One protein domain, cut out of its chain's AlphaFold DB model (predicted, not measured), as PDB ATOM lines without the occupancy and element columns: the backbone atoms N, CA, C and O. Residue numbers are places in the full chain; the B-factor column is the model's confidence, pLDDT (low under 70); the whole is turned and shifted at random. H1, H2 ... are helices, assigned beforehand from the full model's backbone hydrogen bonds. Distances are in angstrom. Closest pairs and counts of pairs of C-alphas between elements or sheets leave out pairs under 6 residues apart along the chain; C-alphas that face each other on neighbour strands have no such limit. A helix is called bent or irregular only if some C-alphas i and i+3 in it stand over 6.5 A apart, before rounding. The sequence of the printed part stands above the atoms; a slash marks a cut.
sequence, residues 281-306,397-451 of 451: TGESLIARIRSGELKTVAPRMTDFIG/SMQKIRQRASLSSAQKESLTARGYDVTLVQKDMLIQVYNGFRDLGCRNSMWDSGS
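AT A GLANCE: This is residues 281 to 306 and 397 to 451 of the 451 residues of the protein "Hypothetical protein" of Symbiodinium sp. CCMP2592 (UniProt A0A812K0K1). One long helix, H5, is the core; H1 runs beside part of it, H2 and H3 cross it, H4 sits near its first residue and short H6 lies beyond its last. The printed part has 81 residues, with six named helices in order H1 to H6 that hold 60 of them, and no named strand; its class is all helix. Elongated, 42 by 26 by 20 A, the whole is only just compact, close to loose: radius of gyration of the C-alphas 13.6 A.

IN THESE COORDINATES: H1, residues 282 to 291, starts at C-alpha (30.638, 28.708, -32.974). H2, 293 to 304, spans 19.7 A and is irregular: C-alphas 300 and 303 are 7.9 A apart. H3 is 398 to 404, H4 409 to 417, H5 422 to 439, 25.7 A long. H6, 445 to 448, ends at C-alpha (28.994, 61.603, -22.307).

HOW THE PARTS SIT: Hub H5 touches H2 with residues 429 to 437 alone, at a steep tilt of 61 degrees; closest C-alphas Gly 436 and Lys 295, 4.2 A. Every O i to N i+4 pair is within hydrogen-bond range in H1, H3, H4 and H5; H2 has 1 of 8, but 6 of 9 O i to N i+3.

THE WHOLE: Residues 307 to 396 are cut out, C-alphas 306 and 397 being 9.1 A apart. Residues 450 to 451 have pLDDT under 70.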
ATOM      1  N   THR A 281      34.693  28.039 -35.646       92.69
ATOM      2  CA  THR A 281      33.526  27.335 -35.113       92.69
ATOM      3  C   THR A 281      32.752  28.226 -34.135       92.69
ATOM      4  O   THR A 281      33.319  29.144 -33.534       92.69
ATOM      5  N   GLY A 282      31.459  27.944 -33.925       92.56
ATOM      6  CA  GLY A 282      30.638  28.708 -32.974       92.56
ATOM      7  C   GLY A 282      31.251  28.772 -31.566       92.56
ATOM      8  O   GLY A 282      31.181  29.797 -30.904       92.56
ATOM      9  N   GLU A 283      31.946  27.715 -31.141       94.06
ATOM     10  CA  GLU A 283      32.661  27.642 -29.859       94.06
ATOM     11  C   GLU A 283      33.801  28.659 -29.745       94.06
ATOM     12  O   GLU A 283      33.906  29.375 -28.748       94.06
ATOM     13  N   SER A 284      34.632  28.751 -30.789       95.12
ATOM     14  CA  SER A 284      35.722  29.723 -30.849       95.12
ATOM     15  C   SER A 284      35.167  31.145 -30.799       95.12
ATOM     16  O   SER A 284      35.680  31.976 -30.055       95.12
ATOM     17  N   LEU A 285      34.062  31.415 -31.497       95.31
ATOM     18  CA  LEU A 285      33.420  32.723 -31.450       95.31
ATOM     19  C   LEU A 285      32.934  33.091 -30.037       95.31
ATOM     20  O   LEU A 285      33.196  34.202 -29.578       95.31
ATOM     21  N   ILE A 286      32.280  32.169 -29.324       97.00
ATOM     22  CA  ILE A 286      31.868  32.401 -27.931       97.00
ATOM     23  C   ILE A 286      33.090  32.663 -27.037       97.00
ATOM     24  O   ILE A 286      33.056  33.569 -26.203       97.00
ATOM     25  N   ALA A 287      34.194  31.934 -27.229       96.31
ATOM     26  CA  ALA A 287      35.440  32.185 -26.503       96.31
ATOM     27  C   ALA A 287      36.021  33.584 -26.798       96.31
ATOM     28  O   ALA A 287      36.483  34.266 -25.881       96.31
ATOM     29  N   ARG A 288      35.936  34.062 -28.046       95.62
ATOM     30  CA  ARG A 288      36.355  35.419 -28.450       95.62
ATOM     31  C   ARG A 288      35.481  36.515 -27.842       95.62
ATOM     32  O   ARG A 288      35.994  37.549 -27.422       95.62
ATOM     33  N   ILE A 289      34.169  36.288 -27.754       96.12
ATOM     34  CA  ILE A 289      33.241  37.206 -27.075       96.12
ATOM     35  C   ILE A 289      33.579  37.282 -25.582       96.12
ATOM     36  O   ILE A 289      33.683  38.380 -25.038       96.12
ATOM     37  N   ARG A 290      33.799  36.132 -24.930       96.00
ATOM     38  CA  ARG A 290      34.121  36.051 -23.493       96.00
ATOM     39  C   ARG A 290      35.474  36.665 -23.144       96.00
ATOM     40  O   ARG A 290      35.592  37.317 -22.117       96.00
ATOM     41  N   SER A 291      36.480  36.474 -23.994       96.56
ATOM     42  CA  SER A 291      37.816  37.059 -23.807       96.56
ATOM     43  C   SER A 291      37.883  38.552 -24.141       96.56
ATOM     44  O   SER A 291      38.883  39.197 -23.839       96.56
ATOM     45  N   GLY A 292      36.844  39.115 -24.768       95.50
ATOM     46  CA  GLY A 292      36.847  40.504 -25.225       95.50
ATOM     47  C   GLY A 292      37.730  40.748 -26.452       95.50
ATOM     48  O   GLY A 292      37.942  41.897 -26.830       95.50
ATOM     49  N   GLU A 293      38.211  39.695 -27.122       96.06
ATOM     50  CA  GLU A 293      39.079  39.807 -28.301       96.06
ATOM     51  C   GLU A 293      38.409  40.595 -29.438       96.06
ATOM     52  O   GLU A 293      39.075  41.274 -30.216       96.06
ATOM     53  N   LEU A 294      37.075  40.586 -29.513       95.62
ATOM     54  CA  LEU A 294      36.327  41.348 -30.518       95.62
ATOM     55  C   LEU A 294      36.505  42.869 -30.405       95.62
ATOM     56  O   LEU A 294      36.306  43.568 -31.398       95.62
ATOM     57  N   LYS A 295      36.968  43.391 -29.261       96.31
ATOM     58  CA  LYS A 295      37.379  44.799 -29.142       96.31
ATOM     59  C   LYS A 295      38.493  45.162 -30.126       96.31
ATOM     60  O   LYS A 295      38.531  46.285 -30.621       96.31
ATOM     61  N   THR A 296      39.354  44.204 -30.485       95.88
ATOM     62  CA  THR A 296      40.460  44.399 -31.445       95.88
ATOM     63  C   THR A 296      39.991  44.707 -32.871       95.88
ATOM     64  O   THR A 296      40.788  45.137 -33.707       95.88
ATOM     65  N   VAL A 297      38.696  44.538 -33.164       95.62
ATOM     66  CA  VAL A 297      38.093  44.966 -34.431       95.62
ATOM     67  C   VAL A 297      38.055  46.493 -34.537       95.62
ATOM     68  O   VAL A 297      38.276  47.020 -35.626       95.62
ATOM     69  N   ALA A 298      37.829  47.212 -33.432       96.81
ATOM     70  CA  ALA A 298      37.692  48.668 -33.445       96.81
ATOM     71  C   ALA A 298      38.965  49.400 -33.931       96.81
ATOM     72  O   ALA A 298      38.840  50.225 -34.839       96.81
ATOM     73  N   PRO A 299      40.192  49.055 -33.476       97.00
ATOM     74  CA  PRO A 299      41.431  49.618 -34.026       97.00
ATOM     75  C   PRO A 299      41.592  49.444 -35.544       97.00
ATOM     76  O   PRO A 299      42.186  50.290 -36.207       97.00
ATOM     77  N   ARG A 300      41.025  48.375 -36.122       96.12
ATOM     78  CA  ARG A 300      41.048  48.110 -37.577       96.12
ATOM     79  C   ARG A 300      40.019  48.933 -38.358       96.12
ATOM     80  O   ARG A 300      39.954  48.837 -39.581       96.12
ATOM     81  N   MET A 301      39.170  49.683 -37.661       96.56
ATOM     82  CA  MET A 301      38.124  50.539 -38.221       96.56
ATOM     83  C   MET A 301      38.369  52.026 -37.929       96.56
ATOM     84  O   MET A 301      37.451  52.831 -38.075       96.56
ATOM     85  N   THR A 302      39.587  52.388 -37.529       96.44
ATOM     86  CA  THR A 302      39.994  53.759 -37.180       96.44
ATOM     87  C   THR A 302      39.753  54.756 -38.309       96.44
ATOM     88  O   THR A 302      39.214  55.826 -38.052       96.44
ATOM     89  N   ASP A 303      39.976  54.361 -39.563       95.94
ATOM     90  CA  ASP A 303      39.688  55.187 -40.751       95.94
ATOM     91  C   ASP A 303      38.199  55.550 -40.924       95.94
ATOM     92  O   ASP A 303      37.839  56.390 -41.749       95.94
ATOM     93  N   PHE A 304      37.300  54.883 -40.194       96.12
ATOM     94  CA  PHE A 304      35.862  55.147 -40.224       96.12
ATOM     95  C   PHE A 304      35.355  55.887 -38.983       96.12
ATOM     96  O   PHE A 304      34.150  56.158 -38.900       96.12
ATOM     97  N   ILE A 305      36.236  56.180 -38.022       97.31
ATOM     98  CA  ILE A 305      35.914  57.001 -36.857       97.31
ATOM     99  C   ILE A 305      35.752  58.453 -37.318       97.31
ATOM    100  O   ILE A 305      36.484  58.960 -38.163       97.31
ATOM    101  N   GLY A 306      34.730  59.100 -36.776       97.19
ATOM    102  CA  GLY A 306      34.365  60.472 -37.059       97.19
ATOM    103  C   GLY A 306      33.764  60.708 -38.443       97.19
ATOM    104  O   GLY A 306      33.514  59.786 -39.226       97.19
ATOM    105  N   SER A 397      29.487  54.401 -38.545       93.75
ATOM    106  CA  SER A 397      28.047  54.165 -38.700       93.75
ATOM    107  C   SER A 397      27.680  52.725 -38.323       93.75
ATOM    108  O   SER A 397      28.434  51.787 -38.605       93.75
ATOM    109  N   MET A 398      26.503  52.538 -37.719       91.00
ATOM    110  CA  MET A 398      26.057  51.219 -37.256       91.00
ATOM    111  C   MET A 398      26.065  50.176 -38.373       91.00
ATOM    112  O   MET A 398      26.467  49.038 -38.143       91.00
ATOM    113  N   GLN A 399      25.739  50.572 -39.604       93.00
ATOM    114  CA  GLN A 399      25.837  49.709 -40.775       93.00
ATOM    115  C   GLN A 399      27.266  49.176 -40.999       93.00
ATOM    116  O   GLN A 399      27.448  47.978 -41.216       93.00
ATOM    117  N   LYS A 400      28.301  50.025 -40.888       94.62
ATOM    118  CA  LYS A 400      29.709  49.601 -41.023       94.62
ATOM    119  C   LYS A 400      30.125  48.660 -39.895       94.62
ATOM    120  O   LYS A 400      30.848  47.696 -40.145       94.62
ATOM    121  N   ILE A 401      29.656  48.913 -38.673       94.25
ATOM    122  CA  ILE A 401      29.918  48.042 -37.520       94.25
ATOM    123  C   ILE A 401      29.253  46.676 -37.736       94.25
ATOM    124  O   ILE A 401      29.926  45.649 -37.662       94.25
ATOM    125  N   ARG A 402      27.967  46.647 -38.110       93.69
ATOM    126  CA  ARG A 402      27.214  45.415 -38.414       93.69
ATOM    127  C   ARG A 402      27.858  44.606 -39.539       93.69
ATOM    128  O   ARG A 402      27.938  43.388 -39.432       93.69
ATOM    129  N   GLN A 403      28.374  45.254 -40.584       93.25
ATOM    130  CA  GLN A 403      29.093  44.565 -41.664       93.25
ATOM    131  C   GLN A 403      30.319  43.798 -41.145       93.25
ATOM    132  O   GLN A 403      30.576  42.678 -41.596       93.25
ATOM    133  N   ARG A 404      31.051  44.371 -40.181       92.75
ATOM    134  CA  ARG A 404      32.251  43.763 -39.580       92.75
ATOM    135  C   ARG A 404      31.932  42.751 -38.476       92.75
ATOM    136  O   ARG A 404      32.686  41.800 -38.317       92.75
ATOM    137  N   ALA A 405      30.813  42.916 -37.779       93.19
ATOM    138  CA  ALA A 405      30.343  42.037 -36.705       93.19
ATOM    139  C   ALA A 405      29.201  41.094 -37.147       93.19
ATOM    140  O   ALA A 405      28.367  40.695 -36.338       93.19
ATOM    141  N   SER A 406      29.129  40.762 -38.439       94.00
ATOM    142  CA  SER A 406      28.096  39.871 -38.977       94.00
ATOM    143  C   SER A 406      28.521  38.406 -38.898       94.00
ATOM    144  O   SER A 406      29.645  38.050 -39.251       94.00
ATOM    145  N   LEU A 407      27.592  37.550 -38.477       94.88
ATOM    146  CA  LEU A 407      27.774  36.100 -38.454       94.88
ATOM    147  C   LEU A 407      27.584  35.503 -39.851       94.88
ATOM    148  O   LEU A 407      26.611  35.829 -40.543       94.88
ATOM    149  N   SER A 408      28.472  34.593 -40.252       94.75
ATOM    150  CA  SER A 408      28.272  33.770 -41.451       94.75
ATOM    151  C   SER A 408      27.141  32.755 -41.240       94.75
ATOM    152  O   SER A 408      26.810  32.412 -40.107       94.75
ATOM    153  N   SER A 409      26.536  32.249 -42.320       94.81
ATOM    154  CA  SER A 409      25.492  31.213 -42.228       94.81
ATOM    155  C   SER A 409      25.980  29.967 -41.482       94.81
ATOM    156  O   SER A 409      25.293  29.497 -40.581       94.81
ATOM    157  N   ALA A 410      27.198  29.506 -41.779       94.44
ATOM    158  CA  ALA A 410      27.825  28.370 -41.105       94.44
ATOM    159  C   ALA A 410      28.053  28.623 -39.602       94.44
ATOM    160  O   ALA A 410      27.844  27.733 -38.780       94.44
ATOM    161  N   GLN A 411      28.435  29.847 -39.216       95.19
ATOM    162  CA  GLN A 411      28.565  30.222 -37.804       95.19
ATOM    163  C   GLN A 411      27.209  30.217 -37.097       95.19
ATOM    164  O   GLN A 411      27.114  29.700 -35.986       95.19
ATOM    165  N   LYS A 412      26.161  30.751 -37.741       96.94
ATOM    166  CA  LYS A 412      24.794  30.728 -37.198       96.94
ATOM    167  C   LYS A 412      24.329  29.292 -36.959       96.94
ATOM    168  O   LYS A 412      23.919  28.980 -35.850       96.94
ATOM    169  N   GLU A 413      24.482  28.413 -37.949       96.56
ATOM    170  CA  GLU A 413      24.138  26.992 -37.827       96.56
ATOM    171  C   GLU A 413      24.940  26.299 -36.713       96.56
ATOM    172  O   GLU A 413      24.364  25.605 -35.877       96.56
ATOM    173  N   SER A 414      26.251  26.554 -36.628       96.50
ATOM    174  CA  SER A 414      27.114  26.004 -35.573       96.50
ATOM    175  C   SER A 414      26.703  26.460 -34.167       96.50
ATOM    176  O   SER A 414      26.755  25.667 -33.226       96.50
ATOM    177  N   LEU A 415      26.289  27.721 -34.004       97.00
ATOM    178  CA  LEU A 415      25.781  28.259 -32.738       97.00
ATOM    179  C   LEU A 415      24.428  27.642 -32.370       97.00
ATOM    180  O   LEU A 415      24.251  27.202 -31.234       97.00
ATOM    181  N   THR A 416      23.509  27.547 -33.334       97.81
ATOM    182  CA  THR A 416      22.187  26.939 -33.139       97.81
ATOM    183  C   THR A 416      22.297  25.458 -32.780       97.81
ATOM    184  O   THR A 416      21.649  25.017 -31.835       97.81
ATOM    185  N   ALA A 417      23.176  24.701 -33.443       97.19
ATOM    186  CA  ALA A 417      23.434  23.292 -33.128       97.19
ATOM    187  C   ALA A 417      23.949  23.077 -31.692       97.19
ATOM    188  O   ALA A 417      23.809  21.994 -31.130       97.19
ATOM    189  N   ARG A 418      24.536  24.114 -31.087       96.94
ATOM    190  CA  ARG A 418      25.037  24.119 -29.706       96.94
ATOM    191  C   ARG A 418      24.048  24.728 -28.706       96.94
ATOM    192  O   ARG A 418      24.387  24.850 -27.534       96.94
ATOM    193  N   GLY A 419      22.852  25.109 -29.154       97.56
ATOM    194  CA  GLY A 419      21.800  25.676 -28.312       97.56
ATOM    195  C   GLY A 419      21.982  27.155 -27.955       97.56
ATOM    196  O   GLY A 419      21.339  27.624 -27.019       97.56
ATOM    197  N   TYR A 420      22.840  27.898 -28.662       97.94
ATOM    198  CA  TYR A 420      22.977  29.343 -28.455       97.94
ATOM    199  C   TYR A 420      21.955  30.130 -29.284       97.94
ATOM    200  O   TYR A 420      21.719  29.823 -30.456       97.94
ATOM    201  N   ASP A 421      21.414  31.203 -28.703       97.56
ATOM    202  CA  ASP A 421      20.619  32.191 -29.434       97.56
ATOM    203  C   ASP A 421      21.538  33.107 -30.254       97.56
ATOM    204  O   ASP A 421      22.306  33.915 -29.726       97.56
ATOM    205  N   VAL A 422      21.436  32.982 -31.575       97.25
ATOM    206  CA  VAL A 422      22.213  33.739 -32.560       97.25
ATOM    207  C   VAL A 422      22.031  35.252 -32.398       97.25
ATOM    208  O   VAL A 422      22.985  36.006 -32.593       97.25
ATOM    209  N   THR A 423      20.832  35.703 -32.027       96.62
ATOM    210  CA  THR A 423      20.502  37.129 -31.891       96.62
ATOM    211  C   THR A 423      21.230  37.737 -30.700       96.62
ATOM    212  O   THR A 423      21.843  38.799 -30.824       96.62
ATOM    213  N   LEU A 424      21.228  37.033 -29.563       96.62
ATOM    214  CA  LEU A 424      21.962  37.448 -28.366       96.62
ATOM    215  C   LEU A 424      23.471  37.444 -28.613       96.62
ATOM    216  O   LEU A 424      24.138  38.427 -28.307       96.62
ATOM    217  N   VAL A 425      23.997  36.402 -29.264       96.62
ATOM    218  CA  VAL A 425      25.422  36.334 -29.622       96.62
ATOM    219  C   VAL A 425      25.821  37.511 -30.514       96.62
ATOM    220  O   VAL A 425      26.833  38.160 -30.265       96.62
ATOM    221  N   GLN A 426      25.020  37.836 -31.531       96.00
ATOM    222  CA  GLN A 426      25.299  38.972 -32.409       96.00
ATOM    223  C   GLN A 426      25.212  40.315 -31.663       96.00
ATOM    224  O   GLN A 426      26.022  41.209 -31.925       96.00
ATOM    225  N   LYS A 427      24.279  40.456 -30.713       95.50
ATOM    226  CA  LYS A 427      24.199  41.626 -29.827       95.50
ATOM    227  C   LYS A 427      25.471  41.762 -28.985       95.50
ATOM    228  O   LYS A 427      26.067  42.836 -28.981       95.50
ATOM    229  N   ASP A 428      25.942  40.684 -28.365       96.50
ATOM    230  CA  ASP A 428      27.168  40.687 -27.555       96.50
ATOM    231  C   ASP A 428      28.414  41.011 -28.387       96.50
ATOM    232  O   ASP A 428      29.279  41.776 -27.952       96.50
ATOM    233  N   MET A 429      28.494  40.492 -29.618       96.25
ATOM    234  CA  MET A 429      29.556  40.860 -30.558       96.25
ATOM    235  C   MET A 429      29.556  42.363 -30.838       96.25
ATOM    236  O   MET A 429      30.606  42.999 -30.762       96.25
ATOM    237  N   LEU A 430      28.388  42.932 -31.157       95.06
ATOM    238  CA  LEU A 430      28.252  44.364 -31.421       95.06
ATOM    239  C   LEU A 430      28.661  45.191 -30.201       95.06
ATOM    240  O   LEU A 430      29.423  46.139 -30.362       95.06
ATOM    241  N   ILE A 431      28.228  44.802 -29.000       94.00
ATOM    242  CA  ILE A 431      28.595  45.465 -27.742       94.00
ATOM    243  C   ILE A 431      30.113  45.439 -27.530       94.00
ATOM    244  O   ILE A 431      30.696  46.472 -27.208       94.00
ATOM    245  N   GLN A 432      30.781  44.301 -27.746       95.88
ATOM    246  CA  GLN A 432      32.238  44.208 -27.597       95.88
ATOM    247  C   GLN A 432      32.977  45.115 -28.586       95.88
ATOM    248  O   GLN A 432      33.881  45.850 -28.194       95.88
ATOM    249  N   VAL A 433      32.575  45.115 -29.861       96.12
ATOM    250  CA  VAL A 433      33.169  46.011 -30.867       96.12
ATOM    251  C   VAL A 433      32.925  47.477 -30.493       96.12
ATOM    252  O   VAL A 433      33.832  48.301 -30.591       96.12
ATOM    253  N   TYR A 434      31.725  47.798 -30.010       93.94
ATOM    254  CA  TYR A 434      31.351  49.143 -29.588       93.94
ATOM    255  C   TYR A 434      32.152  49.626 -28.372       93.94
ATOM    256  O   TYR A 434      32.653  50.749 -28.367       93.94
ATOM    257  N   ASN A 435      32.372  48.752 -27.388       94.69
ATOM    258  CA  ASN A 435      33.273  49.013 -26.267       94.69
ATOM    259  C   ASN A 435      34.715  49.241 -26.736       94.69
ATOM    260  O   ASN A 435      35.408  50.073 -26.169       94.69
ATOM    261  N   GLY A 436      35.158  48.572 -27.804       96.69
ATOM    262  CA  GLY A 436      36.448  48.871 -28.425       96.69
ATOM    263  C   GLY A 436      36.541  50.311 -28.949       96.69
ATOM    264  O   GLY A 436      37.577  50.947 -28.792       96.69
ATOM    265  N   PHE A 437      35.467  50.867 -29.524       97.06
ATOM    266  CA  PHE A 437      35.441  52.284 -29.923       97.06
ATOM    267  C   PHE A 437      35.438  53.231 -28.722       97.06
ATOM    268  O   PHE A 437      36.083  54.274 -28.783       97.06
ATOM    269  N   ARG A 438      34.768  52.857 -27.626       95.44
ATOM    270  CA  ARG A 438      34.856  53.589 -26.355       95.44
ATOM    271  C   ARG A 438      36.299  53.675 -25.867       95.44
ATOM    272  O   ARG A 438      36.764  54.755 -25.524       95.44
ATOM    273  N   ASP A 439      37.006  52.546 -25.889       96.00
ATOM    274  CA  ASP A 439      38.401  52.446 -25.449       96.00
ATOM    275  C   ASP A 439      39.341  53.306 -26.332       96.00
ATOM    276  O   ASP A 439      40.386  53.756 -25.873       96.00
ATOM    277  N   LEU A 440      38.949  53.591 -27.583       96.69
ATOM    278  CA  LEU A 440      39.650  54.503 -28.500       96.69
ATOM    279  C   LEU A 440      39.290  55.988 -28.308       96.69
ATOM    280  O   LEU A 440      39.765  56.830 -29.068       96.69
ATOM    281  N   GLY A 441      38.454  56.324 -27.322       95.94
ATOM    282  CA  GLY A 441      38.034  57.699 -27.057       95.94
ATOM    283  C   GLY A 441      36.949  58.212 -28.003       95.94
ATOM    284  O   GLY A 441      36.772  59.427 -28.124       95.94
ATOM    285  N   CYS A 442      36.218  57.322 -28.683       96.31
ATOM    286  CA  CYS A 442      35.024  57.750 -29.399       96.31
ATOM    287  C   CYS A 442      33.994  58.331 -28.417       96.31
ATOM    288  O   CYS A 442      33.915  57.907 -27.267       96.31
ATOM    289  N   ARG A 443      33.171  59.267 -28.893       91.38
ATOM    290  CA  ARG A 443      32.108  59.924 -28.127       91.38
ATOM    291  C   ARG A 443      30.734  59.519 -28.641       91.38
ATOM    292  O   ARG A 443      30.515  59.407 -29.850       91.38
ATOM    293  N   ASN A 444      29.811  59.320 -27.715       90.94
ATOM    294  CA  ASN A 444      28.395  59.109 -27.977       90.94
ATOM    295  C   ASN A 444      27.589  59.681 -26.796       90.94
ATOM    296  O   ASN A 444      28.152  60.015 -25.753       90.94
ATOM    297  N   SER A 445      26.268  59.754 -26.929       88.25
ATOM    298  CA  SER A 445      25.407  60.267 -25.859       88.25
ATOM    299  C   SER A 445      25.458  59.423 -24.583       88.25
ATOM    300  O   SER A 445      25.347  59.978 -23.498       88.25
ATOM    301  N   MET A 446      25.628  58.103 -24.703       84.25
ATOM    302  CA  MET A 446      25.623  57.171 -23.567       84.25
ATOM    303  C   MET A 446      26.867  57.289 -22.679       84.25
ATOM    304  O   MET A 446      26.818  56.965 -21.498       84.25
ATOM    305  N   TRP A 447      28.004  57.676 -23.249       84.69
ATOM    306  CA  TRP A 447      29.276  57.802 -22.545       84.69
ATOM    307  C   TRP A 447      29.465  59.210 -22.001       84.69
ATOM    308  O   TRP A 447      30.071  59.369 -20.948       84.69
ATOM    309  N   ASP A 448      28.896  60.199 -22.684       84.62
ATOM    310  CA  ASP A 448      28.994  61.603 -22.307       84.62
ATOM    311  C   ASP A 448      27.945  62.020 -21.256       84.62
ATOM    312  O   ASP A 448      28.114  63.043 -20.603       84.62
ATOM    313  N   SER A 449      26.859  61.258 -21.068       76.75
ATOM    314  CA  SER A 449      25.830  61.547 -20.052       76.75
ATOM    315  C   SER A 449      26.188  61.081 -18.635       76.75
ATOM    316  O   SER A 449      25.472  61.410 -17.691       76.75
ATOM    317  N   GLY A 450      27.259  60.293 -18.483       61.19
ATOM    318  CA  GLY A 450      27.669  59.676 -17.217       61.19
ATOM    319  C   GLY A 450      28.844  60.352 -16.505       61.19
ATOM    320  O   GLY A 450      29.307  59.821 -15.495       61.19
ATOM    321  N   SER A 451      29.346  61.469 -17.035       48.38
ATOM    322  CA  SER A 451      30.423  62.291 -16.461       48.38
ATOM    323  C   SER A 451      29.886  63.643 -16.030       48.38
ATOM    324  O   SER A 451      30.247  64.085 -14.920       48.38
TER     325      SER A 451